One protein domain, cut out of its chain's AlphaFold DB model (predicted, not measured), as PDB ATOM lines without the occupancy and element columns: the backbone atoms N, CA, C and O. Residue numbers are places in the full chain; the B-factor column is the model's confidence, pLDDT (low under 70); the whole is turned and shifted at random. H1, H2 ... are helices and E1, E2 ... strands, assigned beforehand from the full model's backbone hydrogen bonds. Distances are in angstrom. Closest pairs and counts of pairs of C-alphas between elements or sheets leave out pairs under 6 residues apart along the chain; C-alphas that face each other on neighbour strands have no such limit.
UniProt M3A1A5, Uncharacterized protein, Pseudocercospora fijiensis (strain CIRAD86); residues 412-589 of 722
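This is residues 412 to 589 of the 722 residues of an uncharacterized protein of Pseudocercospora fijiensis (strain CIRAD86) (UniProt M3A1A5). A strongly twisted sheet of four parallel strands has the long helix H7 running along its edge strand E4 and on past it to pack on H4 and H5, while H3 packs on H4. Residues 412 to 420 of H1 stick out as an arm, H6 folds back on the first part of H7 as a hairpin, and H8 follows the far end of H7. The 178 printed residues hold eight named helices and four named strands, in the chain order H1 E1 H2 E2 H3 E3 H4 H5 E4 H6 H7 H8, with sheet order E1 E2 E3 E4; the class is mixed, helices and strands. E1 H2 E2, E2 H3 E3 and E3 H4 H5 E4 are strand-helix-strand units, two parallel neighbour strands with helices between, each with a right-handed crossover. The whole is compact, with a radius of gyration of the C-alphas of 17.2 A and spans of 52 by 45 by 30 A.

In the sheet, E1, residues 429 to 433, is parallel to E2, residues 451 to 456, with N 432 and O 453 at 2.9 A. E2 is parallel to E3, residues 489 to 494, with N 454 and O 491 at 2.9 A. E3 is parallel to E4, residues 537 to 541, with N 540 and O 492 at 2.8 A. H7, residues 553 to 577, is on the sheet at a height of 6.9 A, over E4 and along the strands, at 11 degrees to E4 on the local plane. H6, residues 543 to 551, only grazes the sheet with residues 543 to 545. H6 and H7 form a helical hairpin, closest at the C-alphas of Val 549 and Gly 555, 3.8 A. H4, residues 508 to 526, touches H7, closest at the C-alphas of Ala 512 and Leu 573, 5.3 A, at a steep tilt of 58 degrees, the same way. H5, residues 530 to 535, touches H7 at a shallow tilt of 17 degrees, opposite ways, closest at the C-alphas of Val 534 and Arg 570, 6.0 A. H3, residues 465 to 480, touches H4 at a shallow tilt of 22 degrees, the same way, closest at the C-alphas of Ala 479 and Phe 518, 4.5 A. H8, residues 581 to 589, is near H4. H1, residues 412 to 425, and H2, residues 443 to 446, are close but not clearly touching, with the C-alphas of Tyr 425 and Thr 445 closest at 7.8 A. O i to N i+4 pairs are each within hydrogen-bond range in H1, H3, H5, H6 and H8, in 13 of 15 in H4 and 19 of 21 in H7; H2 is too short for such a pair.

H1 begins at C-alpha 412, (306.633, 299.017, 69.607), and measures 19.5 A. E2 and E3 measure 15.9 A each, H3 22.2 A, H4 25.1 A and H7 36.9 A, beginning at C-alpha 553, (271.851, 296.585, 110.317). H4 has a kink of 43 degrees near residue 515. H8 ends at C-alpha 589, (281.971, 260.465, 75.306).

The two C-alphas farthest apart, those of Arg 412 and Leu 501, are 55.4 A apart. The printed part has no cut, and the link E3 to H4, residues 495 to 507, is long. The mean pLDDT of the printed part is 74.1, with residues 494 to 506 and 543 to 563 among those under 70.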
ATOM      1  N   ARG A 412     306.700 298.468  68.244       69.25
ATOM      2  CA  ARG A 412     306.633 299.017  69.607       69.25
ATOM      3  C   ARG A 412     305.209 299.424  70.004       69.25
ATOM      4  O   ARG A 412     304.822 299.168  71.134       69.25
ATOM      5  N   ARG A 413     304.374 299.938  69.086       68.56
ATOM      6  CA  ARG A 413     302.935 300.149  69.374       68.56
ATOM      7  C   ARG A 413     302.184 298.849  69.666       68.56
ATOM      8  O   ARG A 413     301.344 298.839  70.554       68.56
ATOM      9  N   ARG A 414     302.459 297.765  68.928       71.31
ATOM     10  CA  ARG A 414     301.841 296.449  69.188       71.31
ATOM     11  C   ARG A 414     302.290 295.874  70.528       71.31
ATOM     12  O   ARG A 414     301.458 295.308  71.221       71.31
ATOM     13  N   GLN A 415     303.560 296.051  70.887       71.00
ATOM     14  CA  GLN A 415     304.090 295.651  72.189       71.00
ATOM     15  C   GLN A 415     303.423 296.437  73.327       71.00
ATOM     16  O   GLN A 415     302.798 295.817  74.178       71.00
ATOM     17  N   ILE A 416     303.434 297.777  73.267       69.25
ATOM     18  CA  ILE A 416     302.757 298.650  74.245       69.25
ATOM     19  C   ILE A 416     301.281 298.269  74.374       69.25
ATOM     20  O   ILE A 416     300.801 298.073  75.482       69.25
ATOM     21  N   HIS A 417     300.563 298.100  73.258       67.25
ATOM     22  CA  HIS A 417     299.165 297.669  73.290       67.25
ATOM     23  C   HIS A 417     299.021 296.289  73.942       67.25
ATOM     24  O   HIS A 417     298.113 296.102  74.743       67.25
ATOM     25  N   HIS A 418     299.876 295.313  73.627       70.50
ATOM     26  CA  HIS A 418     299.780 293.962  74.181       70.50
ATOM     27  C   HIS A 418     300.034 293.932  75.697       70.50
ATOM     28  O   HIS A 418     299.238 293.339  76.429       70.50
ATOM     29  N   GLU A 419     301.092 294.606  76.149       69.50
ATOM     30  CA  GLU A 419     301.480 294.739  77.556       69.50
ATOM     31  C   GLU A 419     300.423 295.533  78.335       69.50
ATOM     32  O   GLU A 419     299.886 295.032  79.324       69.50
ATOM     33  N   ALA A 420     300.021 296.708  77.834       69.06
ATOM     34  CA  ALA A 420     298.953 297.507  78.427       69.06
ATOM     35  C   ALA A 420     297.637 296.724  78.502       69.06
ATOM     36  O   ALA A 420     296.994 296.736  79.543       69.06
ATOM     37  N   THR A 421     297.238 295.990  77.455       64.75
ATOM     38  CA  THR A 421     295.989 295.194  77.464       64.75
ATOM     39  C   THR A 421     296.013 294.137  78.568       64.75
ATOM     40  O   THR A 421     295.017 293.943  79.261       64.75
ATOM     41  N   ALA A 422     297.150 293.474  78.796       63.91
ATOM     42  CA  ALA A 422     297.268 292.527  79.902       63.91
ATOM     43  C   ALA A 422     297.079 293.205  81.275       63.91
ATOM     44  O   ALA A 422     296.508 292.592  82.173       63.91
ATOM     45  N   MET A 423     297.484 294.468  81.429       64.75
ATOM     46  CA  MET A 423     297.333 295.240  82.671       64.75
ATOM     47  C   MET A 423     295.923 295.830  82.826       64.75
ATOM     48  O   MET A 423     295.310 295.691  83.881       64.75
ATOM     49  N   PHE A 424     295.377 296.423  81.760       62.78
ATOM     50  CA  PHE A 424     294.017 296.960  81.683       62.78
ATOM     51  C   PHE A 424     292.950 295.904  81.944       62.78
ATOM     52  O   PHE A 424     291.937 296.219  82.552       62.78
ATOM     53  N   TYR A 425     293.136 294.681  81.444       59.69
ATOM     54  CA  TYR A 425     292.075 293.676  81.439       59.69
ATOM     55  C   TYR A 425     292.371 292.479  82.357       59.69
ATOM     56  O   TYR A 425     291.452 291.908  82.942       59.69
ATOM     57  N   GLY A 426     293.649 292.131  82.545       53.53
ATOM     58  CA  GLY A 426     294.080 290.890  83.198       53.53
ATOM     59  C   GLY A 426     293.944 290.832  84.722       53.53
ATOM     60  O   GLY A 426     294.182 289.764  85.279       53.53
ATOM     61  N   ARG A 427     293.562 291.931  85.388       59.59
ATOM     62  CA  ARG A 427     293.162 291.962  86.814       59.59
ATOM     63  C   ARG A 427     291.954 292.853  87.123       59.59
ATOM     64  O   ARG A 427     291.437 292.787  88.233       59.59
ATOM     65  N   ASN A 428     291.506 293.680  86.182       61.69
ATOM     66  CA  ASN A 428     290.446 294.644  86.462       61.69
ATOM     67  C   ASN A 428     289.061 293.998  86.350       61.69
ATOM     68  O   ASN A 428     288.802 293.185  85.458       61.69
ATOM     69  N   ALA A 429     288.172 294.396  87.258       66.94
ATOM     70  CA  ALA A 429     286.751 294.103  87.168       66.94
ATOM     71  C   ALA A 429     286.090 295.107  86.223       66.94
ATOM     72  O   ALA A 429     286.131 296.313  86.460       66.94
ATOM     73  N   PHE A 430     285.478 294.610  85.151       74.25
ATOM     74  CA  PHE A 430     284.778 295.447  84.185       74.25
ATOM     75  C   PHE A 430     283.336 295.587  84.602       74.25
ATOM     76  O   PHE A 430     282.583 294.621  84.544       74.25
ATOM     77  N   ILE A 431     282.966 296.792  85.009       73.25
ATOM     78  CA  ILE A 431     281.601 297.148  85.363       73.25
ATOM     79  C   ILE A 431     280.888 297.573  84.077       73.25
ATOM     80  O   ILE A 431     281.245 298.580  83.469       73.25
ATOM     81  N   VAL A 432     279.904 296.789  83.633       74.06
ATOM     82  CA  VAL A 432     279.148 297.052  82.401       74.06
ATOM     83  C   VAL A 432     277.652 297.053  82.679       74.06
ATOM     84  O   VAL A 432     277.101 296.110  83.247       74.06
ATOM     85  N   ALA A 433     276.985 298.118  82.235       71.00
ATOM     86  CA  ALA A 433     275.542 298.263  82.344       71.00
ATOM     87  C   ALA A 433     274.795 297.176  81.544       71.00
ATOM     88  O   ALA A 433     275.061 296.932  80.363       71.00
ATOM     89  N   TRP A 434     273.797 296.563  82.181       68.12
ATOM     90  CA  TRP A 434     273.041 295.404  81.689       68.12
ATOM     91  C   TRP A 434     272.358 295.580  80.338       68.12
ATOM     92  O   TRP A 434     272.041 294.603  79.664       68.12
ATOM     93  N   GLN A 435     272.080 296.823  79.949       65.69
ATOM     94  CA  GLN A 435     271.315 297.128  78.744       65.69
ATOM     95  C   GLN A 435     272.000 296.560  77.489       65.69
ATOM     96  O   GLN A 435     271.316 296.076  76.586       65.69
ATOM     97  N   HIS A 436     273.341 296.530  77.482       67.94
ATOM     98  CA  HIS A 436     274.149 295.952  76.410       67.94
ATOM     99  C   HIS A 436     275.464 295.330  76.940       67.94
ATOM    100  O   HIS A 436     276.540 295.889  76.713       67.94
ATOM    101  N   PRO A 437     275.432 294.139  77.574       65.31
ATOM    102  CA  PRO A 437     276.563 293.599  78.345       65.31
ATOM    103  C   PRO A 437     277.790 293.231  77.490       65.31
ATOM    104  O   PRO A 437     278.861 292.966  78.023       65.31
ATOM    105  N   CYS A 438     277.636 293.198  76.161       71.88
ATOM    106  CA  CYS A 438     278.702 292.920  75.196       71.88
ATOM    107  C   CYS A 438     278.990 294.063  74.211       71.88
ATOM    108  O   CYS A 438     279.924 293.930  73.430       71.88
ATOM    109  N   SER A 439     278.229 295.166  74.215       76.31
ATOM    110  CA  SER A 439     278.456 296.284  73.277       76.31
ATOM    111  C   SER A 439     279.861 296.910  73.362       76.31
ATOM    112  O   SER A 439     280.457 297.117  72.306       76.31
ATOM    113  N   PRO A 440     280.453 297.156  74.554       72.88
ATOM    114  CA  PRO A 440     281.802 297.725  74.627       72.88
ATOM    115  C   PRO A 440     282.909 296.715  74.283       72.88
ATOM    116  O   PRO A 440     284.083 297.081  74.259       72.88
ATOM    117  N   PHE A 441     282.575 295.445  74.035       78.75
ATOM    118  CA  PHE A 441     283.555 294.385  73.847       78.75
ATOM    119  C   PHE A 441     283.525 293.796  72.441       78.75
ATOM    120  O   PHE A 441     282.492 293.657  71.791       78.75
ATOM    121  N   ASN A 442     284.693 293.347  72.008       84.94
ATOM    122  CA  ASN A 442     284.829 292.379  70.935       84.94
ATOM    123  C   ASN A 442     285.545 291.133  71.477       84.94
ATOM    124  O   ASN A 442     286.020 291.114  72.615       84.94
ATOM    125  N   GLU A 443     285.652 290.086  70.660       81.38
ATOM    126  CA  GLU A 443     286.274 288.836  71.102       81.38
ATOM    127  C   GLU A 443     287.743 289.022  71.539       81.38
ATOM    128  O   GLU A 443     288.222 288.325  72.428       81.38
ATOM    129  N   SER A 444     288.471 289.983  70.958       79.12
ATOM    130  CA  SER A 444     289.869 290.243  71.322       79.12
ATOM    131  C   SER A 444     290.007 290.925  72.685       79.12
ATOM    132  O   SER A 444     290.871 290.524  73.454       79.12
ATOM    133  N   THR A 445     289.131 291.873  73.030       77.50
ATOM    134  CA  THR A 445     289.164 292.548  74.339       77.50
ATOM    135  C   THR A 445     288.638 291.638  75.448       77.50
ATOM    136  O   THR A 445     289.254 291.528  76.507       77.50
ATOM    137  N   ILE A 446     287.536 290.916  75.198       80.19
ATOM    138  CA  ILE A 446     286.896 290.069  76.214       80.19
ATOM    139  C   ILE A 446     287.793 288.894  76.656       80.19
ATOM    140  O   ILE A 446     287.744 288.489  77.813       80.19
ATOM    141  N   ARG A 447     288.682 288.398  75.776       80.19
ATOM    142  CA  ARG A 447     289.691 287.357  76.082       80.19
ATOM    143  C   ARG A 447     290.583 287.686  77.276       80.19
ATOM    144  O   ARG A 447     291.117 286.767  77.901       80.19
ATOM    145  N   HIS A 448     290.787 288.971  77.554       76.69
ATOM    146  CA  HIS A 448     291.643 289.420  78.644       76.69
ATOM    147  C   HIS A 448     290.869 289.730  79.931       76.69
ATOM    148  O   HIS A 448     291.495 289.739  80.987       76.69
ATOM    149  N   VAL A 449     289.548 289.943  79.866       76.69
ATOM    150  CA  VAL A 449     288.711 290.239  81.040       76.69
ATOM    151  C   VAL A 449     288.708 289.038  81.989       76.69
ATOM    152  O   VAL A 449     288.409 287.913  81.583       76.69
ATOM    153  N   ARG A 450     289.024 289.274  83.267       79.88
ATOM    154  CA  ARG A 450     288.978 288.238  84.317       79.88
ATOM    155  C   ARG A 450     287.698 288.258  85.124       79.88
ATOM    156  O   ARG A 450     287.134 287.192  85.364       79.88
ATOM    157  N   ILE A 451     287.254 289.455  85.484       80.31
ATOM    158  CA  ILE A 451     286.025 289.696  86.226       80.31
ATOM    159  C   ILE A 451     285.146 290.601  85.367       80.31
ATOM    160  O   ILE A 451     285.542 291.715  85.021       80.31
ATOM    161  N   LEU A 452     283.960 290.119  85.008       81.25
ATOM    162  CA  LEU A 452     282.931 290.921  84.350       81.25
ATOM    163  C   LEU A 452     281.780 291.107  85.339       81.25
ATOM    164  O   LEU A 452     281.124 290.135  85.700       81.25
ATOM    165  N   ARG A 453     281.565 292.350  85.777       83.25
ATOM    166  CA  ARG A 453     280.428 292.787  86.591       83.25
ATOM    167  C   ARG A 453     279.335 293.308  85.687       83.25
ATOM    168  O   ARG A 453     279.536 294.269  84.947       83.25
ATOM    169  N   LEU A 454     278.172 292.686  85.762       80.81
ATOM    170  CA  LEU A 454     277.019 293.080  84.973       80.81
ATOM    171  C   LEU A 454     276.000 293.777  85.879       80.81
ATOM    172  O   LEU A 454     275.295 293.114  86.636       80.81
ATOM    173  N   LEU A 455     275.959 295.114  85.790       77.12
ATOM    174  CA  LEU A 455     275.086 295.985  86.585       77.12
ATOM    175  C   LEU A 455     273.687 296.060  85.985       77.12
ATOM    176  O   LEU A 455     273.480 296.751  84.983       77.12
ATOM    177  N   SER A 456     272.713 295.424  86.626       71.88
ATOM    178  CA  SER A 456     271.298 295.716  86.385       71.88
ATOM    179  C   SER A 456     270.779 296.551  87.543       71.88
ATOM    180  O   SER A 456     270.829 296.082  88.672       71.88
ATOM    181  N   SER A 457     270.245 297.748  87.285       62.28
ATOM    182  CA  SER A 457     269.533 298.497  88.325       62.28
ATOM    183  C   SER A 457     268.356 297.681  88.823       62.28
ATOM    184  O   SER A 457     268.372 297.116  89.909       62.28
ATOM    185  N   THR A 458     267.401 297.462  87.938       54.62
ATOM    186  CA  THR A 458     266.109 296.911  88.301       54.62
ATOM    187  C   THR A 458     266.067 295.396  88.087       54.62
ATOM    188  O   THR A 458     265.937 294.944  86.944       54.62
ATOM    189  N   LEU A 459     266.107 294.604  89.163       52.06
ATOM    190  CA  LEU A 459     265.723 293.179  89.121       52.06
ATOM    191  C   LEU A 459     264.235 292.990  88.788       52.06
ATOM    192  O   LEU A 459     263.852 291.970  88.220       52.06
ATOM    193  N   ASP A 460     263.407 293.981  89.128       46.00
ATOM    194  CA  ASP A 460     261.944 293.868  89.148       46.00
ATOM    195  C   ASP A 460     261.267 293.943  87.775       46.00
ATOM    196  O   ASP A 460     260.048 294.082  87.648       46.00
ATOM    197  N   PHE A 461     262.048 293.829  86.702       46.25
ATOM    198  CA  PHE A 461     261.462 293.688  85.386       46.25
ATOM    199  C   PHE A 461     260.848 292.296  85.270       46.25
ATOM    200  O   PHE A 461     261.490 291.321  84.869       46.25
ATOM    201  N   GLN A 462     259.519 292.266  85.439       45.94
ATOM    202  CA  GLN A 462     258.686 291.679  84.394       45.94
ATOM    203  C   GLN A 462     259.345 292.028  83.063       45.94
ATOM    204  O   GLN A 462     259.353 293.189  82.655       45.94
ATOM    205  N   PHE A 463     260.008 291.042  82.464       52.56
ATOM    206  CA  PHE A 463     260.806 291.245  81.273       52.56
ATOM    207  C   PHE A 463     259.889 291.756  80.160       52.56
ATOM    208  O   PHE A 463     259.279 290.958  79.445       52.56
ATOM    209  N   SER A 464     259.810 293.080  79.994       56.78
ATOM    210  CA  SER A 464     259.280 293.677  78.779       56.78
ATOM    211  C   SER A 464     260.054 293.028  77.643       56.78
ATOM    212  O   SER A 464     261.286 292.964  77.692       56.78
ATOM    213  N   GLN A 465     259.335 292.429  76.691       62.88
ATOM    214  CA  GLN A 465     259.895 291.421  75.783       62.88
ATOM    215  C   GLN A 465     261.226 291.886  75.155       62.88
ATOM    216  O   GLN A 465     262.214 291.160  75.156       62.88
ATOM    217  N   GLN A 466     261.287 293.166  74.784       69.50
ATOM    218  CA  GLN A 466     262.473 293.865  74.292       69.50
ATOM    219  C   GLN A 466     263.695 293.832  75.237       69.50
ATOM    220  O   GLN A 466     264.794 293.516  74.783       69.50
ATOM    221  N   ARG A 467     263.542 294.115  76.544       70.00
ATOM    222  CA  ARG A 467     264.647 294.006  77.523       70.00
ATOM    223  C   ARG A 467     265.109 292.555  77.670       70.00
ATOM    224  O   ARG A 467     266.306 292.313  77.815       70.00
ATOM    225  N   LYS A 468     264.185 291.590  77.565       75.62
ATOM    226  CA  LYS A 468     264.516 290.157  77.535       75.62
ATOM    227  C   LYS A 468     265.387 289.800  76.344       75.62
ATOM    228  O   LYS A 468     266.374 289.090  76.497       75.62
ATOM    229  N   ASP A 469     265.023 290.297  75.171       81.69
ATOM    230  CA  ASP A 469     265.702 289.963  73.928       81.69
ATOM    231  C   ASP A 469     267.088 290.618  73.851       81.69
ATOM    232  O   ASP A 469     268.034 289.968  73.409       81.69
ATOM    233  N   SER A 470     267.258 291.851  74.348       78.38
ATOM    234  CA  SER A 470     268.588 292.466  74.518       78.38
ATOM    235  C   SER A 470     269.466 291.684  75.498       78.38
ATOM    236  O   SER A 470     270.615 291.377  75.177       78.38
ATOM    237  N   PHE A 471     268.919 291.284  76.652       78.75
ATOM    238  CA  PHE A 471     269.631 290.462  77.633       78.75
ATOM    239  C   PHE A 471     270.058 289.107  77.047       78.75
ATOM    240  O   PHE A 471     271.229 288.736  77.122       78.75
ATOM    241  N   ARG A 472     269.138 288.403  76.379       84.38
ATOM    242  CA  ARG A 472     269.394 287.120  75.707       84.38
ATOM    243  C   ARG A 472     270.436 287.228  74.604       84.38
ATOM    244  O   ARG A 472     271.295 286.359  74.516       84.38
ATOM    245  N   LYS A 473     270.395 288.286  73.788       86.50
ATOM    246  CA  LYS A 473     271.435 288.571  72.785       86.50
ATOM    247  C   LYS A 473     272.798 288.769  73.450       86.50
ATOM    248  O   LYS A 473     273.774 288.184  72.998       86.50
ATOM    249  N   GLY A 474     272.841 289.518  74.553       85.25
ATOM    250  CA  GLY A 474     274.040 289.703  75.367       85.25
ATOM    251  C   GLY A 474     274.608 288.393  75.920       85.25
ATOM    252  O   GLY A 474     275.783 288.103  75.720       85.25
ATOM    253  N   LEU A 475     273.779 287.553  76.549       86.75
ATOM    254  CA  LEU A 475     274.224 286.245  77.043       86.75
ATOM    255  C   LEU A 475     274.615 285.279  75.926       86.75
ATOM    256  O   LEU A 475     275.583 284.543  76.088       86.75
ATOM    257  N   ALA A 476     273.912 285.283  74.793       87.56
ATOM    258  CA  ALA A 476     274.281 284.478  73.631       87.56
ATOM    259  C   ALA A 476     275.637 284.908  73.043       87.56
ATOM    260  O   ALA A 476     276.395 284.063  72.571       87.56
ATOM    261  N   GLN A 477     275.969 286.200  73.117       89.06
ATOM    262  CA  GLN A 477     277.266 286.737  72.711       89.06
ATOM    263  C   GLN A 477     278.382 286.401  73.720       89.06
ATOM    264  O   GLN A 477     279.462 285.994  73.305       89.06
ATOM    265  N   LEU A 478     278.122 286.447  75.034       86.62
ATOM    266  CA  LEU A 478     279.061 285.889  76.023       86.62
ATOM    267  C   LEU A 478     279.254 284.377  75.830       86.62
ATOM    268  O   LEU A 478     280.370 283.877  75.945       86.62
ATOM    269  N   ALA A 479     278.185 283.642  75.507       89.00
ATOM    270  CA  ALA A 479     278.231 282.200  75.278       89.00
ATOM    271  C   ALA A 479     279.040 281.841  74.023       89.00
ATOM    272  O   ALA A 479     279.850 280.920  74.070       89.00
ATOM    273  N   SER A 480     278.902 282.593  72.924       91.06
ATOM    274  CA  SER A 480     279.724 282.378  71.723       91.06
ATOM    275  C   SER A 480     281.208 282.692  71.954       91.06
ATOM    276  O   SER A 480     282.067 282.127  71.280       91.06
ATOM    277  N   TRP A 481     281.527 283.522  72.951       89.56
ATOM    278  CA  TRP A 481     282.894 283.791  73.393       89.56
ATOM    279  C   TRP A 481     283.411 282.837  74.482       89.56
ATOM    280  O   TRP A 481     284.582 282.939  74.840       89.56
ATOM    281  N   ALA A 482     282.614 281.888  74.992       86.44
ATOM    282  CA  ALA A 482     282.958 281.062  76.161       86.44
ATOM    283  C   ALA A 482     284.314 280.331  76.063       86.44
ATOM    284  O   ALA A 482     285.029 280.248  77.061       86.44
ATOM    285  N   GLY A 483     284.712 279.876  74.869       84.75
ATOM    286  CA  GLY A 483     286.014 279.226  74.644       84.75
ATOM    287  C   GLY A 483     287.204 280.193  74.615       84.75
ATOM    288  O   GLY A 483     288.327 279.813  74.933       84.75
ATOM    289  N   SER A 484     286.950 281.454  74.271       84.50
ATOM    290  CA  SER A 484     287.927 282.549  74.271       84.50
ATOM    291  C   SER A 484     288.018 283.246  75.636       84.50
ATOM    292  O   SER A 484     289.034 283.860  75.967       84.50
ATOM    293  N   LEU A 485     286.970 283.139  76.452       80.69
ATOM    294  CA  LEU A 485     286.847 283.770  77.757       80.69
ATOM    295  C   LEU A 485     287.733 283.115  78.820       80.69
ATOM    296  O   LEU A 485     287.429 282.043  79.349       80.69
ATOM    297  N   LYS A 486     288.781 283.835  79.236       78.94
ATOM    298  CA  LYS A 486     289.634 283.480  80.381       78.94
ATOM    299  C   LYS A 486     289.083 283.994  81.720       78.94
ATOM    300  O   LYS A 486     289.867 284.284  82.627       78.94
ATOM    301  N   PHE A 487     287.753 284.093  81.844       71.06
ATOM    302  CA  PHE A 487     287.088 284.543  83.067       71.06
ATOM    303  C   PHE A 487     287.514 283.709  84.279       71.06
ATOM    304  O   PHE A 487     287.547 282.470  84.230       71.06
ATOM    305  N   GLU A 488     287.790 284.431  85.359       76.56
ATOM    306  CA  GLU A 488     287.977 283.924  86.712       76.56
ATOM    307  C   GLU A 488     286.653 283.943  87.474       76.56
ATOM    308  O   GLU A 488     286.365 282.941  88.124       76.56
ATOM    309  N   THR A 489     285.826 284.982  87.289       77.31
ATOM    310  CA  THR A 489     284.455 285.082  87.823       77.31
ATOM    311  C   THR A 489     283.582 285.939  86.894       77.31
ATOM    312  O   THR A 489     284.048 286.919  86.316       77.31
ATOM    313  N   LEU A 490     282.310 285.576  86.737       81.00
ATOM    314  CA  LEU A 490     281.264 286.401  86.135       81.00
ATOM    315  C   LEU A 490     280.305 286.823  87.255       81.00
ATOM    316  O   LEU A 490     279.617 285.990  87.850       81.00
ATOM    317  N   GLU A 491     280.310 288.117  87.550       83.38
ATOM    318  CA  GLU A 491     279.690 288.718  88.725       83.38
ATOM    319  C   GLU A 491     278.411 289.470  88.320       83.38
ATOM    320  O   GLU A 491     278.396 290.278  87.390       83.38
ATOM    321  N   PHE A 492     277.318 289.193  89.023       76.38
ATOM    322  CA  PHE A 492     275.990 289.744  88.768       76.38
ATOM    323  C   PHE A 492     275.619 290.703  89.873       76.38
ATOM    324  O   PHE A 492     275.253 290.273  90.964       76.38
ATOM    325  N   GLU A 493     275.726 291.992  89.583       77.69
ATOM    326  CA  GLU A 493     275.504 293.038  90.563       77.69
ATOM    327  C   GLU A 493     274.165 293.734  90.288       77.69
ATOM    328  O   GLU A 493     273.900 294.219  89.185       77.69
ATOM    329  N   PHE A 494     273.302 293.759  91.302       67.25
ATOM    330  CA  PHE A 494     271.985 294.389  91.224       67.25
ATOM    331  C   PHE A 494     272.028 295.718  91.971       67.25
ATOM    332  O   PHE A 494     272.158 295.714  93.197       67.25
ATOM    333  N   SER A 495     272.031 296.838  91.238       60.09
ATOM    334  CA  SER A 495     272.339 298.150  91.826       60.09
ATOM    335  C   SER A 495     271.154 298.772  92.549       60.09
ATOM    336  O   SER A 495     271.366 299.369  93.601       60.09
ATOM    337  N   ASP A 496     269.921 298.570  92.075       56.25
ATOM    338  CA  ASP A 496     268.785 298.666  92.989       56.25
ATOM    339  C   ASP A 496     268.869 297.378  93.809       56.25
ATOM    340  O   ASP A 496     268.901 296.280  93.244       56.25
ATOM    341  N   GLY A 497     269.041 297.517  95.125       49.97
ATOM    342  CA  GLY A 497     269.425 296.395  95.978       49.97
ATOM    343  C   GLY A 497     268.426 295.234  95.942       49.97
ATOM    344  O   GLY A 497     267.346 295.309  95.353       49.97
ATOM    345  N   PHE A 498     268.746 294.156  96.665       50.56
ATOM    346  CA  PHE A 498     267.741 293.164  97.062       50.56
ATOM    347  C   PHE A 498     266.774 293.791  98.078       50.56
ATOM    348  O   PHE A 498     266.745 293.431  99.252       50.56
ATOM    349  N   ASP A 499     265.987 294.754  97.607       50.84
ATOM    350  CA  ASP A 499     264.942 295.414  98.357       50.84
ATOM    351  C   ASP A 499     264.007 294.314  98.876       50.84
ATOM    352  O   ASP A 499     263.642 293.393  98.132       50.84
ATOM    353  N   ARG A 500     263.680 294.329 100.174       49.25
ATOM    354  CA  ARG A 500     263.147 293.147 100.898       49.25
ATOM    355  C   ARG A 500     261.818 292.608 100.338       49.25
ATOM    356  O   ARG A 500     261.398 291.498 100.674       49.25
ATOM    357  N   LEU A 501     261.144 293.392  99.496       44.38
ATOM    358  CA  LEU A 501     259.944 293.014  98.745       44.38
ATOM    359  C   LEU A 501     260.273 292.291  97.426       44.38
ATOM    360  O   LEU A 501     259.569 291.359  97.042       44.38
ATOM    361  N   LEU A 502     261.367 292.668  96.764       48.78
ATOM    362  CA  LEU A 502     261.793 292.146  95.464       48.78
ATOM    363  C   LEU A 502     262.583 290.840  95.594       48.78
ATOM    364  O   LEU A 502     262.460 289.958  94.742       48.78
ATOM    365  N   SER A 503     263.317 290.641  96.695       51.69
ATOM    366  CA  SER A 503     263.995 289.364  96.985       51.69
ATOM    367  C   SER A 503     263.021 288.176  97.083       51.69
ATOM    368  O   SER A 503     263.379 287.046  96.743       51.69
ATOM    369  N   ARG A 504     261.754 288.437  97.448       54.88
ATOM    370  CA  ARG A 504     260.642 287.464  97.460       54.88
ATOM    371  C   ARG A 504     260.081 287.141  96.069       54.88
ATOM    372  O   ARG A 504     259.342 286.165  95.920       54.88
ATOM    373  N   HIS A 505     260.390 287.949  95.056       54.44
ATOM    374  CA  HIS A 505     259.834 287.839  93.703       54.44
ATOM    375  C   HIS A 505     260.883 287.621  92.607       54.44
ATOM    376  O   HIS A 505     260.524 287.150  91.523       54.44
ATOM    377  N   CYS A 506     262.172 287.820  92.902       60.59
ATOM    378  CA  CYS A 506     263.268 287.354  92.063       60.59
ATOM    379  C   CYS A 506     263.233 285.822  91.961       60.59
ATOM    380  O   CYS A 506     263.746 285.081  92.801       60.59
ATOM    381  N   LYS A 507     262.588 285.314  90.908       72.94
ATOM    382  CA  LYS A 507     262.560 283.885  90.608       72.94
ATOM    383  C   LYS A 507     263.939 283.482  90.097       72.94
ATOM    384  O   LYS A 507     264.189 283.540  88.895       72.94
ATOM    385  N   TYR A 508     264.797 282.999  90.998       75.00
ATOM    386  CA  TYR A 508     266.112 282.417  90.680       75.00
ATOM    387  C   TYR A 508     266.041 281.366  89.562       75.00
ATOM    388  O   TYR A 508     266.994 281.193  88.814       75.00
ATOM    389  N   GLU A 509     264.891 280.708  89.384       80.44
ATOM    390  CA  GLU A 509     264.612 279.824  88.248       80.44
ATOM    391  C   GLU A 509     264.691 280.506  86.876       80.44
ATOM    392  O   GLU A 509     265.121 279.882  85.912       80.44
ATOM    393  N   VAL A 510     264.227 281.753  86.767       81.81
ATOM    394  CA  VAL A 510     264.268 282.535  85.527       81.81
ATOM    395  C   VAL A 510     265.709 282.941  85.257       81.81
ATOM    396  O   VAL A 510     266.206 282.677  84.170       81.81
ATOM    397  N   VAL A 511     266.403 283.471  86.269       81.75
ATOM    398  CA  VAL A 511     267.831 283.812  86.189       81.75
ATOM    399  C   VAL A 511     268.645 282.584  85.751       81.75
ATOM    400  O   VAL A 511     269.302 282.619  84.714       81.75
ATOM    401  N   ALA A 512     268.505 281.451  86.446       87.94
ATOM    402  CA  ALA A 512     269.183 280.198  86.115       87.94
ATOM    403  C   ALA A 512     268.875 279.695  84.691       87.94
ATOM    404  O   ALA A 512     269.778 279.225  84.002       87.94
ATOM    405  N   LYS A 513     267.625 279.810  84.215       88.75
ATOM    406  CA  LYS A 513     267.246 279.416  82.844       88.75
ATOM    407  C   LYS A 513     267.933 280.254  81.773       88.75
ATOM    408  O   LYS A 513     268.326 279.700  80.752       88.75
ATOM    409  N   GLU A 514     268.073 281.559  81.985       87.62
ATOM    410  CA  GLU A 514     268.741 282.439  81.022       87.62
ATOM    411  C   GLU A 514     270.273 282.213  81.057       87.62
ATOM    412  O   GLU A 514     270.907 282.144  80.004       87.62
ATOM    413  N   PHE A 515     270.863 281.941  82.233       89.38
ATOM    414  CA  PHE A 515     272.286 281.570  82.365       89.38
ATOM    415  C   PHE A 515     272.650 280.169  81.874       89.38
ATOM    416  O   PHE A 515     273.813 279.928  81.543       89.38
ATOM    417  N   LEU A 516     271.683 279.255  81.767       92.06
ATOM    418  CA  LEU A 516     271.911 277.874  81.340       92.06
ATOM    419  C   LEU A 516     272.665 277.786  80.004       92.06
ATOM    420  O   LEU A 516     273.530 276.925  79.853       92.06
ATOM    421  N   GLY A 517     272.369 278.676  79.049       89.56
ATOM    422  CA  GLY A 517     273.054 278.725  77.752       89.56
ATOM    423  C   GLY A 517     274.539 279.079  77.876       89.56
ATOM    424  O   GLY A 517     275.385 278.385  77.317       89.56
ATOM    425  N   PHE A 518     274.859 280.101  78.672       90.50
ATOM    426  CA  PHE A 518     276.236 280.528  78.927       90.50
ATOM    427  C   PHE A 518     277.047 279.465  79.683       90.50
ATOM    428  O   PHE A 518     278.168 279.143  79.291       90.50
ATOM    429  N   VAL A 519     276.464 278.861  80.725       92.31
ATOM    430  CA  VAL A 519     277.132 277.809  81.507       92.31
ATOM    431  C   VAL A 519     277.360 276.547  80.662       92.31
ATOM    432  O   VAL A 519     278.460 276.000  80.697       92.31
ATOM    433  N   SER A 520     276.386 276.147  79.829       92.31
ATOM    434  CA  SER A 520     276.563 275.036  78.871       92.31
ATOM    435  C   SER A 520     277.730 275.317  77.915       92.31
ATOM    436  O   SER A 520     278.623 274.486  77.774       92.31
ATOM    437  N   ALA A 521     277.792 276.525  77.343       89.94
ATOM    438  CA  ALA A 521     278.869 276.916  76.439       89.94
ATOM    439  C   ALA A 521     280.250 276.900  77.119       89.94
ATOM    440  O   ALA A 521     281.217 276.459  76.500       89.94
ATOM    441  N   MET A 522     280.372 277.306  78.390       88.50
ATOM    442  CA  MET A 522     281.630 277.157  79.143       88.50
ATOM    443  C   MET A 522     282.031 275.685  79.325       88.50
ATOM    444  O   MET A 522     283.200 275.345  79.143       88.50
ATOM    445  N   MET A 523     281.083 274.803  79.645       92.69
ATOM    446  CA  MET A 523     281.338 273.365  79.808       92.69
ATOM    447  C   MET A 523     281.778 272.710  78.488       92.69
ATOM    448  O   MET A 523     282.774 271.986  78.448       92.69
ATOM    449  N   GLU A 524     281.083 273.015  77.391       91.38
ATOM    450  CA  GLU A 524     281.379 272.506  76.048       91.38
ATOM    451  C   GLU A 524     282.754 272.979  75.553       91.38
ATOM    452  O   GLU A 524     283.610 272.157  75.206       91.38
ATOM    453  N   THR A 525     282.985 274.298  75.561       88.88
ATOM    454  CA  THR A 525     284.157 274.927  74.927       88.88
ATOM    455  C   THR A 525     285.432 274.863  75.766       88.88
ATOM    456  O   THR A 525     286.503 274.645  75.207       88.88
ATOM    457  N   ARG A 526     285.344 275.026  77.095       85.88
ATOM    458  CA  ARG A 526     286.507 274.966  78.002       85.88
ATOM    459  C   ARG A 526     286.714 273.580  78.616       85.88
ATOM    460  O   ARG A 526     287.695 273.381  79.322       85.88
ATOM    461  N   GLY A 527     285.801 272.632  78.381       90.06
ATOM    462  CA  GLY A 527     285.850 271.303  78.998       90.06
ATOM    463  C   GLY A 527     285.649 271.318  80.517       90.06
ATOM    464  O   GLY A 527     286.034 270.361  81.179       90.06
ATOM    465  N   MET A 528     285.082 272.396  81.065       91.06
ATOM    466  CA  MET A 528     284.854 272.537  82.503       91.06
ATOM    467  C   MET A 528     283.776 271.566  82.987       91.06
ATOM    468  O   MET A 528     282.811 271.277  82.277       91.06
ATOM    469  N   GLU A 529     283.904 271.098  84.224       93.00
ATOM    470  CA  GLU A 529     282.838 270.355  84.898       93.00
ATOM    471  C   GLU A 529     281.670 271.284  85.261       93.00
ATOM    472  O   GLU A 529     281.869 272.477  85.508       93.00
ATOM    473  N   ALA A 530     280.457 270.731  85.369       91.56
ATOM    474  CA  ALA A 530     279.252 271.489  85.718       91.56
ATOM    475  C   ALA A 530     279.426 272.331  86.995       91.56
ATOM    476  O   ALA A 530     279.109 273.518  87.001       91.56
ATOM    477  N   MET A 531     279.998 271.743  88.054       90.88
ATOM    478  CA  MET A 531     280.279 272.441  89.314       90.88
ATOM    479  C   MET A 531     281.226 273.628  89.122       90.88
ATOM    480  O   MET A 531     280.941 274.720  89.610       90.88
ATOM    481  N   GLN A 532     282.317 273.435  88.379       90.69
ATOM    482  CA  GLN A 532     283.307 274.480  88.121       90.69
ATOM    483  C   GLN A 532     282.700 275.621  87.296       90.69
ATOM    484  O   GLN A 532     282.908 276.786  87.616       90.69
ATOM    485  N   ALA A 533     281.924 275.302  86.256       89.62
ATOM    486  CA  ALA A 533     281.280 276.295  85.396       89.62
ATOM    487  C   ALA A 533     280.182 277.084  86.135       89.62
ATOM    488  O   ALA A 533     280.060 278.292  85.950       89.62
ATOM    489  N   VAL A 534     279.425 276.428  87.021       91.44
ATOM    490  CA  VAL A 534     278.416 277.069  87.881       91.44
ATOM    491  C   VAL A 534     279.055 277.927  88.980       91.44
ATOM    492  O   VAL A 534     278.529 278.990  89.302       91.44
ATOM    493  N   GLN A 535     280.210 277.535  89.527       90.12
ATOM    494  CA  GLN A 535     280.962 278.364  90.480       90.12
ATOM    495  C   GLN A 535     281.438 279.689  89.868       90.12
ATOM    496  O   GLN A 535     281.541 280.671  90.594       90.12
ATOM    497  N   LYS A 536     281.655 279.755  88.546       88.62
ATOM    498  CA  LYS A 536     282.007 281.002  87.841       88.62
ATOM    499  C   LYS A 536     280.871 282.020  87.746       88.62
ATOM    500  O   LYS A 536     281.134 283.118  87.277       88.62
ATOM    501  N   VAL A 537     279.650 281.684  88.157       88.38
ATOM    502  CA  VAL A 537     278.504 282.602  88.183       88.38
ATOM    503  C   VAL A 537     278.197 282.956  89.637       88.38
ATOM    504  O   VAL A 537     277.849 282.076  90.429       88.38
ATOM    505  N   GLU A 538     278.324 284.237  89.982       87.12
ATOM    506  CA  GLU A 538     278.098 284.751  91.340       87.12
ATOM    507  C   GLU A 538     277.140 285.942  91.333       87.12
ATOM    508  O   GLU A 538     277.294 286.861  90.536       87.12
ATOM    509  N   LEU A 539     276.155 285.937  92.230       82.69
ATOM    510  CA  LEU A 539     275.338 287.105  92.555       82.69
ATOM    511  C   LEU A 539     276.053 287.933  93.624       82.69
ATOM    512  O   LEU A 539     276.449 287.397  94.659       82.69
ATOM    513  N   ILE A 540     276.176 289.236  93.398       79.56
ATOM    514  CA  ILE A 540     276.819 290.188  94.301       79.56
ATOM    515  C   ILE A 540     275.788 291.264  94.688       79.56
ATOM    516  O   ILE A 540     275.038 291.732  93.826       79.56
ATOM    517  N   PRO A 541     275.697 291.651  95.974       70.00
ATOM    518  CA  PRO A 541     274.852 292.767  96.385       70.00
ATOM    519  C   PRO A 541     275.389 294.077  95.792       70.00
ATOM    520  O   PRO A 541     276.600 294.312  95.817       70.00
ATOM    521  N   GLY A 542     274.494 294.923  95.277       71.75
ATOM    522  CA  GLY A 542     274.851 296.203  94.663       71.75
ATOM    523  C   GLY A 542     275.651 297.137  95.560       71.75
ATOM    524  O   GLY A 542     275.544 297.080  96.785       71.75
ATOM    525  N   HIS A 543     276.400 298.048  94.938       61.50
ATOM    526  CA  HIS A 543     277.194 299.077  95.609       61.50
ATOM    527  C   HIS A 543     276.440 299.845  96.715       61.50
ATOM    528  O   HIS A 543     276.986 299.987  97.807       61.50
ATOM    529  N   PHE A 544     275.169 300.222  96.509       54.84
ATOM    530  CA  PHE A 544     274.339 300.840  97.560       54.84
ATOM    531  C   PHE A 544     274.161 299.948  98.797       54.84
ATOM    532  O   PHE A 544     274.103 300.441  99.917       54.84
ATOM    533  N   GLY A 545     274.134 298.624  98.616       51.78
ATOM    534  CA  GLY A 545     274.121 297.658  99.710       51.78
ATOM    535  C   GLY A 545     275.375 297.733 100.585       51.78
ATOM    536  O   GLY A 545     275.264 297.535 101.786       51.78
ATOM    537  N   LYS A 546     276.551 298.066 100.031       52.94
ATOM    538  CA  LYS A 546     277.787 298.233 100.819       52.94
ATOM    539  C   LYS A 546     277.797 299.529 101.626       52.94
ATOM    540  O   LYS A 546     278.148 299.493 102.797       52.94
ATOM    541  N   GLU A 547     277.341 300.636 101.049       51.84
ATOM    542  CA  GLU A 547     277.177 301.897 101.792       51.84
ATOM    543  C   GLU A 547     276.104 301.761 102.897       51.84
ATOM    544  O   GLU A 547     276.251 302.302 103.993       51.84
ATOM    545  N   LEU A 548     275.071 300.940 102.665       47.41
ATOM    546  CA  LEU A 548     274.102 300.528 103.690       47.41
ATOM    547  C   LEU A 548     274.713 299.655 104.802       47.41
ATOM    548  O   LEU A 548     274.264 299.738 105.941       47.41
ATOM    549  N   VAL A 549     275.736 298.835 104.520       50.62
ATOM    550  CA  VAL A 549     276.431 298.013 105.542       50.62
ATOM    551  C   VAL A 549     277.230 298.887 106.500       50.62
ATOM    552  O   VAL A 549     277.255 298.620 107.698       50.62
ATOM    553  N   GLU A 550     277.851 299.949 105.990       53.31
ATOM    554  CA  GLU A 550     278.598 300.910 106.811       53.31
ATOM    555  C   GLU A 550     277.681 301.827 107.640       53.31
ATOM    556  O   GLU A 550     278.138 302.451 108.598       53.31
ATOM    557  N   THR A 551     276.384 301.893 107.312       48.84
ATOM    558  CA  THR A 551     275.416 302.804 107.946       48.84
ATOM    559  C   THR A 551     274.313 302.122 108.766       48.84
ATOM    560  O   THR A 551     273.656 302.808 109.552       48.84
ATOM    561  N   GLY A 552     274.123 300.797 108.691       61.75
ATOM    562  CA  GLY A 552     273.211 300.101 109.605       61.75
ATOM    563  C   GLY A 552     273.005 298.598 109.392       61.75
ATOM    564  O   GLY A 552     273.465 297.983 108.432       61.75
ATOM    565  N   GLN A 553     272.225 298.008 110.306       65.31
ATOM    566  CA  GLN A 553     271.851 296.585 110.317       65.31
ATOM    567  C   GLN A 553     271.201 296.119 108.997       65.31
ATOM    568  O   GLN A 553     271.316 294.953 108.625       65.31
ATOM    569  N   GLU A 554     270.535 297.023 108.272       57.00
ATOM    570  CA  GLU A 554     269.844 296.717 107.016       57.00
ATOM    571  C   GLU A 554     270.800 296.296 105.892       57.00
ATOM    572  O   GLU A 554     270.452 295.429 105.091       57.00
ATOM    573  N   GLY A 555     272.020 296.841 105.852       56.94
ATOM    574  CA  GLY A 555     273.020 296.428 104.869       56.94
ATOM    575  C   GLY A 555     273.561 295.019 105.121       56.94
ATOM    576  O   GLY A 555     273.779 294.265 104.170       56.94
ATOM    577  N   VAL A 556     273.716 294.635 106.395       65.06
ATOM    578  CA  VAL A 556     274.129 293.275 106.778       65.06
ATOM    579  C   VAL A 556     273.139 292.259 106.217       65.06
ATOM    580  O   VAL A 556     273.564 291.323 105.547       65.06
ATOM    581  N   ASP A 557     271.833 292.493 106.378       65.69
ATOM    582  CA  ASP A 557     270.786 291.611 105.844       65.69
ATOM    583  C   ASP A 557     270.817 291.486 104.309       65.69
ATOM    584  O   ASP A 557     270.529 290.410 103.786       65.69
ATOM    585  N   ILE A 558     271.180 292.548 103.577       60.75
ATOM    586  CA  ILE A 558     271.290 292.529 102.105       60.75
ATOM    587  C   ILE A 558     272.486 291.678 101.650       60.75
ATOM    588  O   ILE A 558     272.356 290.896 100.701       60.75
ATOM    589  N   ILE A 559     273.642 291.799 102.319       62.00
ATOM    590  CA  ILE A 559     274.795 290.920 102.063       62.00
ATOM    591  C   ILE A 559     274.426 289.475 102.391       62.00
ATOM    592  O   ILE A 559     274.638 288.587 101.562       62.00
ATOM    593  N   ASP A 560     273.845 289.246 103.568       68.88
ATOM    594  CA  ASP A 560     273.453 287.923 104.036       68.88
ATOM    595  C   ASP A 560     272.474 287.261 103.064       68.88
ATOM    596  O   ASP A 560     272.658 286.103 102.694       68.88
ATOM    597  N   ASP A 561     271.471 287.989 102.567       69.00
ATOM    598  CA  ASP A 561     270.567 287.464 101.551       69.00
ATOM    599  C   ASP A 561     271.301 287.159 100.238       69.00
ATOM    600  O   ASP A 561     271.127 286.058  99.717       69.00
ATOM    601  N   ALA A 562     272.159 288.031  99.705       64.62
ATOM    602  CA  ALA A 562     272.911 287.715  98.483       64.62
ATOM    603  C   ALA A 562     273.783 286.447  98.648       64.62
ATOM    604  O   ALA A 562     273.770 285.551  97.795       64.62
ATOM    605  N   VAL A 563     274.463 286.310  99.792       69.75
ATOM    606  CA  VAL A 563     275.261 285.127 100.156       69.75
ATOM    607  C   VAL A 563     274.382 283.875 100.290       69.75
ATOM    608  O   VAL A 563     274.718 282.839  99.713       69.75
ATOM    609  N   ARG A 564     273.219 283.952 100.953       74.81
ATOM    610  CA  ARG A 564     272.245 282.845 101.074       74.81
ATOM    611  C   ARG A 564     271.601 282.452  99.737       74.81
ATOM    612  O   ARG A 564     271.160 281.310  99.582       74.81
ATOM    613  N   HIS A 565     271.505 283.367  98.771       77.38
ATOM    614  CA  HIS A 565     270.864 283.116  97.476       77.38
ATOM    615  C   HIS A 565     271.811 282.526  96.421       77.38
ATOM    616  O   HIS A 565     271.350 281.766  95.565       77.38
ATOM    617  N   ASN A 566     273.126 282.745  96.530       82.81
ATOM    618  CA  ASN A 566     274.122 282.100  95.666       82.81
ATOM    619  C   ASN A 566     274.016 280.554  95.641       82.81
ATOM    620  O   ASN A 566     273.897 279.992  94.548       82.81
ATOM    621  N   PRO A 567     273.957 279.834  96.783       87.12
ATOM    622  CA  PRO A 567     273.713 278.389  96.805       87.12
ATOM    623  C   PRO A 567     272.416 277.961  96.105       87.12
ATOM    624  O   PRO A 567     272.406 276.942  95.416       87.12
ATOM    625  N   LYS A 568     271.335 278.748  96.221       87.12
ATOM    626  CA  LYS A 568     270.046 278.452  95.567       87.12
ATOM    627  C   LYS A 568     270.136 278.607  94.047       87.12
ATOM    628  O   LYS A 568     269.657 277.733  93.324       87.12
ATOM    629  N   LEU A 569     270.783 279.671  93.555       85.06
ATOM    630  CA  LEU A 569     271.046 279.852  92.121       85.06
ATOM    631  C   LEU A 569     271.906 278.705  91.576       85.06
ATOM    632  O   LEU A 569     271.549 278.097  90.568       85.06
ATOM    633  N   ARG A 570     273.011 278.385  92.262       89.62
ATOM    634  CA  ARG A 570     273.940 277.314  91.874       89.62
ATOM    635  C   ARG A 570     273.243 275.951  91.842       89.62
ATOM    636  O   ARG A 570     273.321 275.258  90.832       89.62
ATOM    637  N   GLY A 571     272.480 275.608  92.881       89.75
ATOM    638  CA  GLY A 571     271.669 274.387  92.924       89.75
ATOM    639  C   GLY A 571     270.662 274.302  91.771       89.75
ATOM    640  O   GLY A 571     270.567 273.267  91.113       89.75
ATOM    641  N   ARG A 572     269.967 275.405  91.456       91.75
ATOM    642  CA  ARG A 572     269.002 275.448  90.345       91.75
ATOM    643  C   ARG A 572     269.671 275.351  88.972       91.75
ATOM    644  O   ARG A 572     269.112 274.711  88.088       91.75
ATOM    645  N   LEU A 573     270.857 275.937  88.786       90.19
ATOM    646  CA  LEU A 573     271.654 275.767  87.565       90.19
ATOM    647  C   LEU A 573     272.064 274.303  87.365       90.19
ATOM    648  O   LEU A 573     271.883 273.771  86.274       90.19
ATOM    649  N   LEU A 574     272.543 273.633  88.417       92.69
ATOM    650  CA  LEU A 574     272.923 272.216  88.370       92.69
ATOM    651  C   LEU A 574     271.725 271.307  88.054       92.69
ATOM    652  O   LEU A 574     271.839 270.418  87.216       92.69
ATOM    653  N   GLU A 575     270.561 271.569  88.650       93.75
ATOM    654  CA  GLU A 575     269.318 270.835  88.368       93.75
ATOM    655  C   GLU A 575     268.788 271.067  86.938       93.75
ATOM    656  O   GLU A 575     268.131 270.203  86.361       93.75
ATOM    657  N   LEU A 576     269.045 272.238  86.346       92.44
ATOM    658  CA  LEU A 576     268.713 272.512  84.944       92.44
ATOM    659  C   LEU A 576     269.718 271.865  83.978       92.44
ATOM    660  O   LEU A 576     269.317 271.430  82.900       92.44
ATOM    661  N   LEU A 577     270.995 271.774  84.361       91.88
ATOM    662  CA  LEU A 577     272.031 271.075  83.594       91.88
ATOM    663  C   LEU A 577     271.801 269.559  83.584       91.88
ATOM    664  O   LEU A 577     271.854 268.964  82.514       91.88
ATOM    665  N   SER A 578     271.460 268.943  84.722       92.56
ATOM    666  CA  SER A 578     271.162 267.499  84.788       92.56
ATOM    667  C   SER A 578     269.896 267.091  84.023       92.56
ATOM    668  O   SER A 578     269.692 265.915  83.738       92.56
ATOM    669  N   LYS A 579     269.047 268.057  83.652       93.75
ATOM    670  CA  LYS A 579     267.858 267.850  82.810       93.75
ATOM    671  C   LYS A 579     268.120 268.003  81.309       93.75
ATOM    672  O   LYS A 579     267.192 267.795  80.529       93.75
ATOM    673  N   LYS A 580     269.340 268.358  80.884       90.31
ATOM    674  CA  LYS A 580     269.743 268.346  79.470       90.31
ATOM    675  C   LYS A 580     270.356 266.977  79.116       90.31
ATOM    676  O   LYS A 580     271.511 266.751  79.476       90.31
ATOM    677  N   PRO A 581     269.647 266.087  78.394       77.94
ATOM    678  CA  PRO A 581     270.171 264.756  78.063       77.94
ATOM    679  C   PRO A 581     271.455 264.825  77.221       77.94
ATOM    680  O   PRO A 581     272.402 264.084  77.478       77.94
ATOM    681  N   ASP A 582     271.531 265.784  76.295       79.19
ATOM    682  CA  ASP A 582     272.659 265.986  75.375       79.19
ATOM    683  C   ASP A 582     273.998 266.237  76.106       79.19
ATOM    684  O   ASP A 582     275.073 265.898  75.606       79.19
ATOM    685  N   LEU A 583     273.950 266.812  77.316       68.94
ATOM    686  CA  LEU A 583     275.138 267.067  78.138       68.94
ATOM    687  C   LEU A 583     275.650 265.798  78.829       68.94
ATOM    688  O   LEU A 583     276.864 265.623  78.929       68.94
ATOM    689  N   GLU A 584     274.769 264.891  79.264       62.38
ATOM    690  CA  GLU A 584     275.215 263.582  79.760       62.38
ATOM    691  C   GLU A 584     275.914 262.781  78.660       62.38
ATOM    692  O   GLU A 584     276.951 262.170  78.917       62.38
ATOM    693  N   GLU A 585     275.386 262.799  77.435       67.44
ATOM    694  CA  GLU A 585     275.998 262.118  76.290       67.44
ATOM    695  C   GLU A 585     277.383 262.709  75.966       67.44
ATOM    696  O   GLU A 585     278.364 261.968  75.849       67.44
ATOM    697  N   PHE A 586     277.512 264.043  75.959       67.56
ATOM    698  CA  PHE A 586     278.798 264.733  75.804       67.56
ATOM    699  C   PHE A 586     279.837 264.321  76.863       67.56
ATOM    700  O   PHE A 586     280.994 264.059  76.522       67.56
ATOM    701  N   TYR A 587     279.446 264.215  78.140       63.22
ATOM    702  CA  TYR A 587     280.362 263.760  79.190       63.22
ATOM    703  C   TYR A 587     280.706 262.275  79.071       63.22
ATOM    704  O   TYR A 587     281.885 261.943  79.170       63.22
ATOM    705  N   ARG A 588     279.737 261.391  78.783       65.38
ATOM    706  CA  ARG A 588     279.994 259.952  78.564       65.38
ATOM    707  C   ARG A 588     281.004 259.715  77.437       65.38
ATOM    708  O   ARG A 588     281.830 258.813  77.544       65.38
ATOM    709  N   HIS A 589     280.989 260.542  76.390       66.06
ATOM    710  CA  HIS A 589     281.971 260.465  75.306       66.06
ATOM    711  C   HIS A 589     283.352 261.046  75.645       66.06
ATOM    712  O   HIS A 589     284.334 260.608  75.051       66.06
TER     713      HIS A 589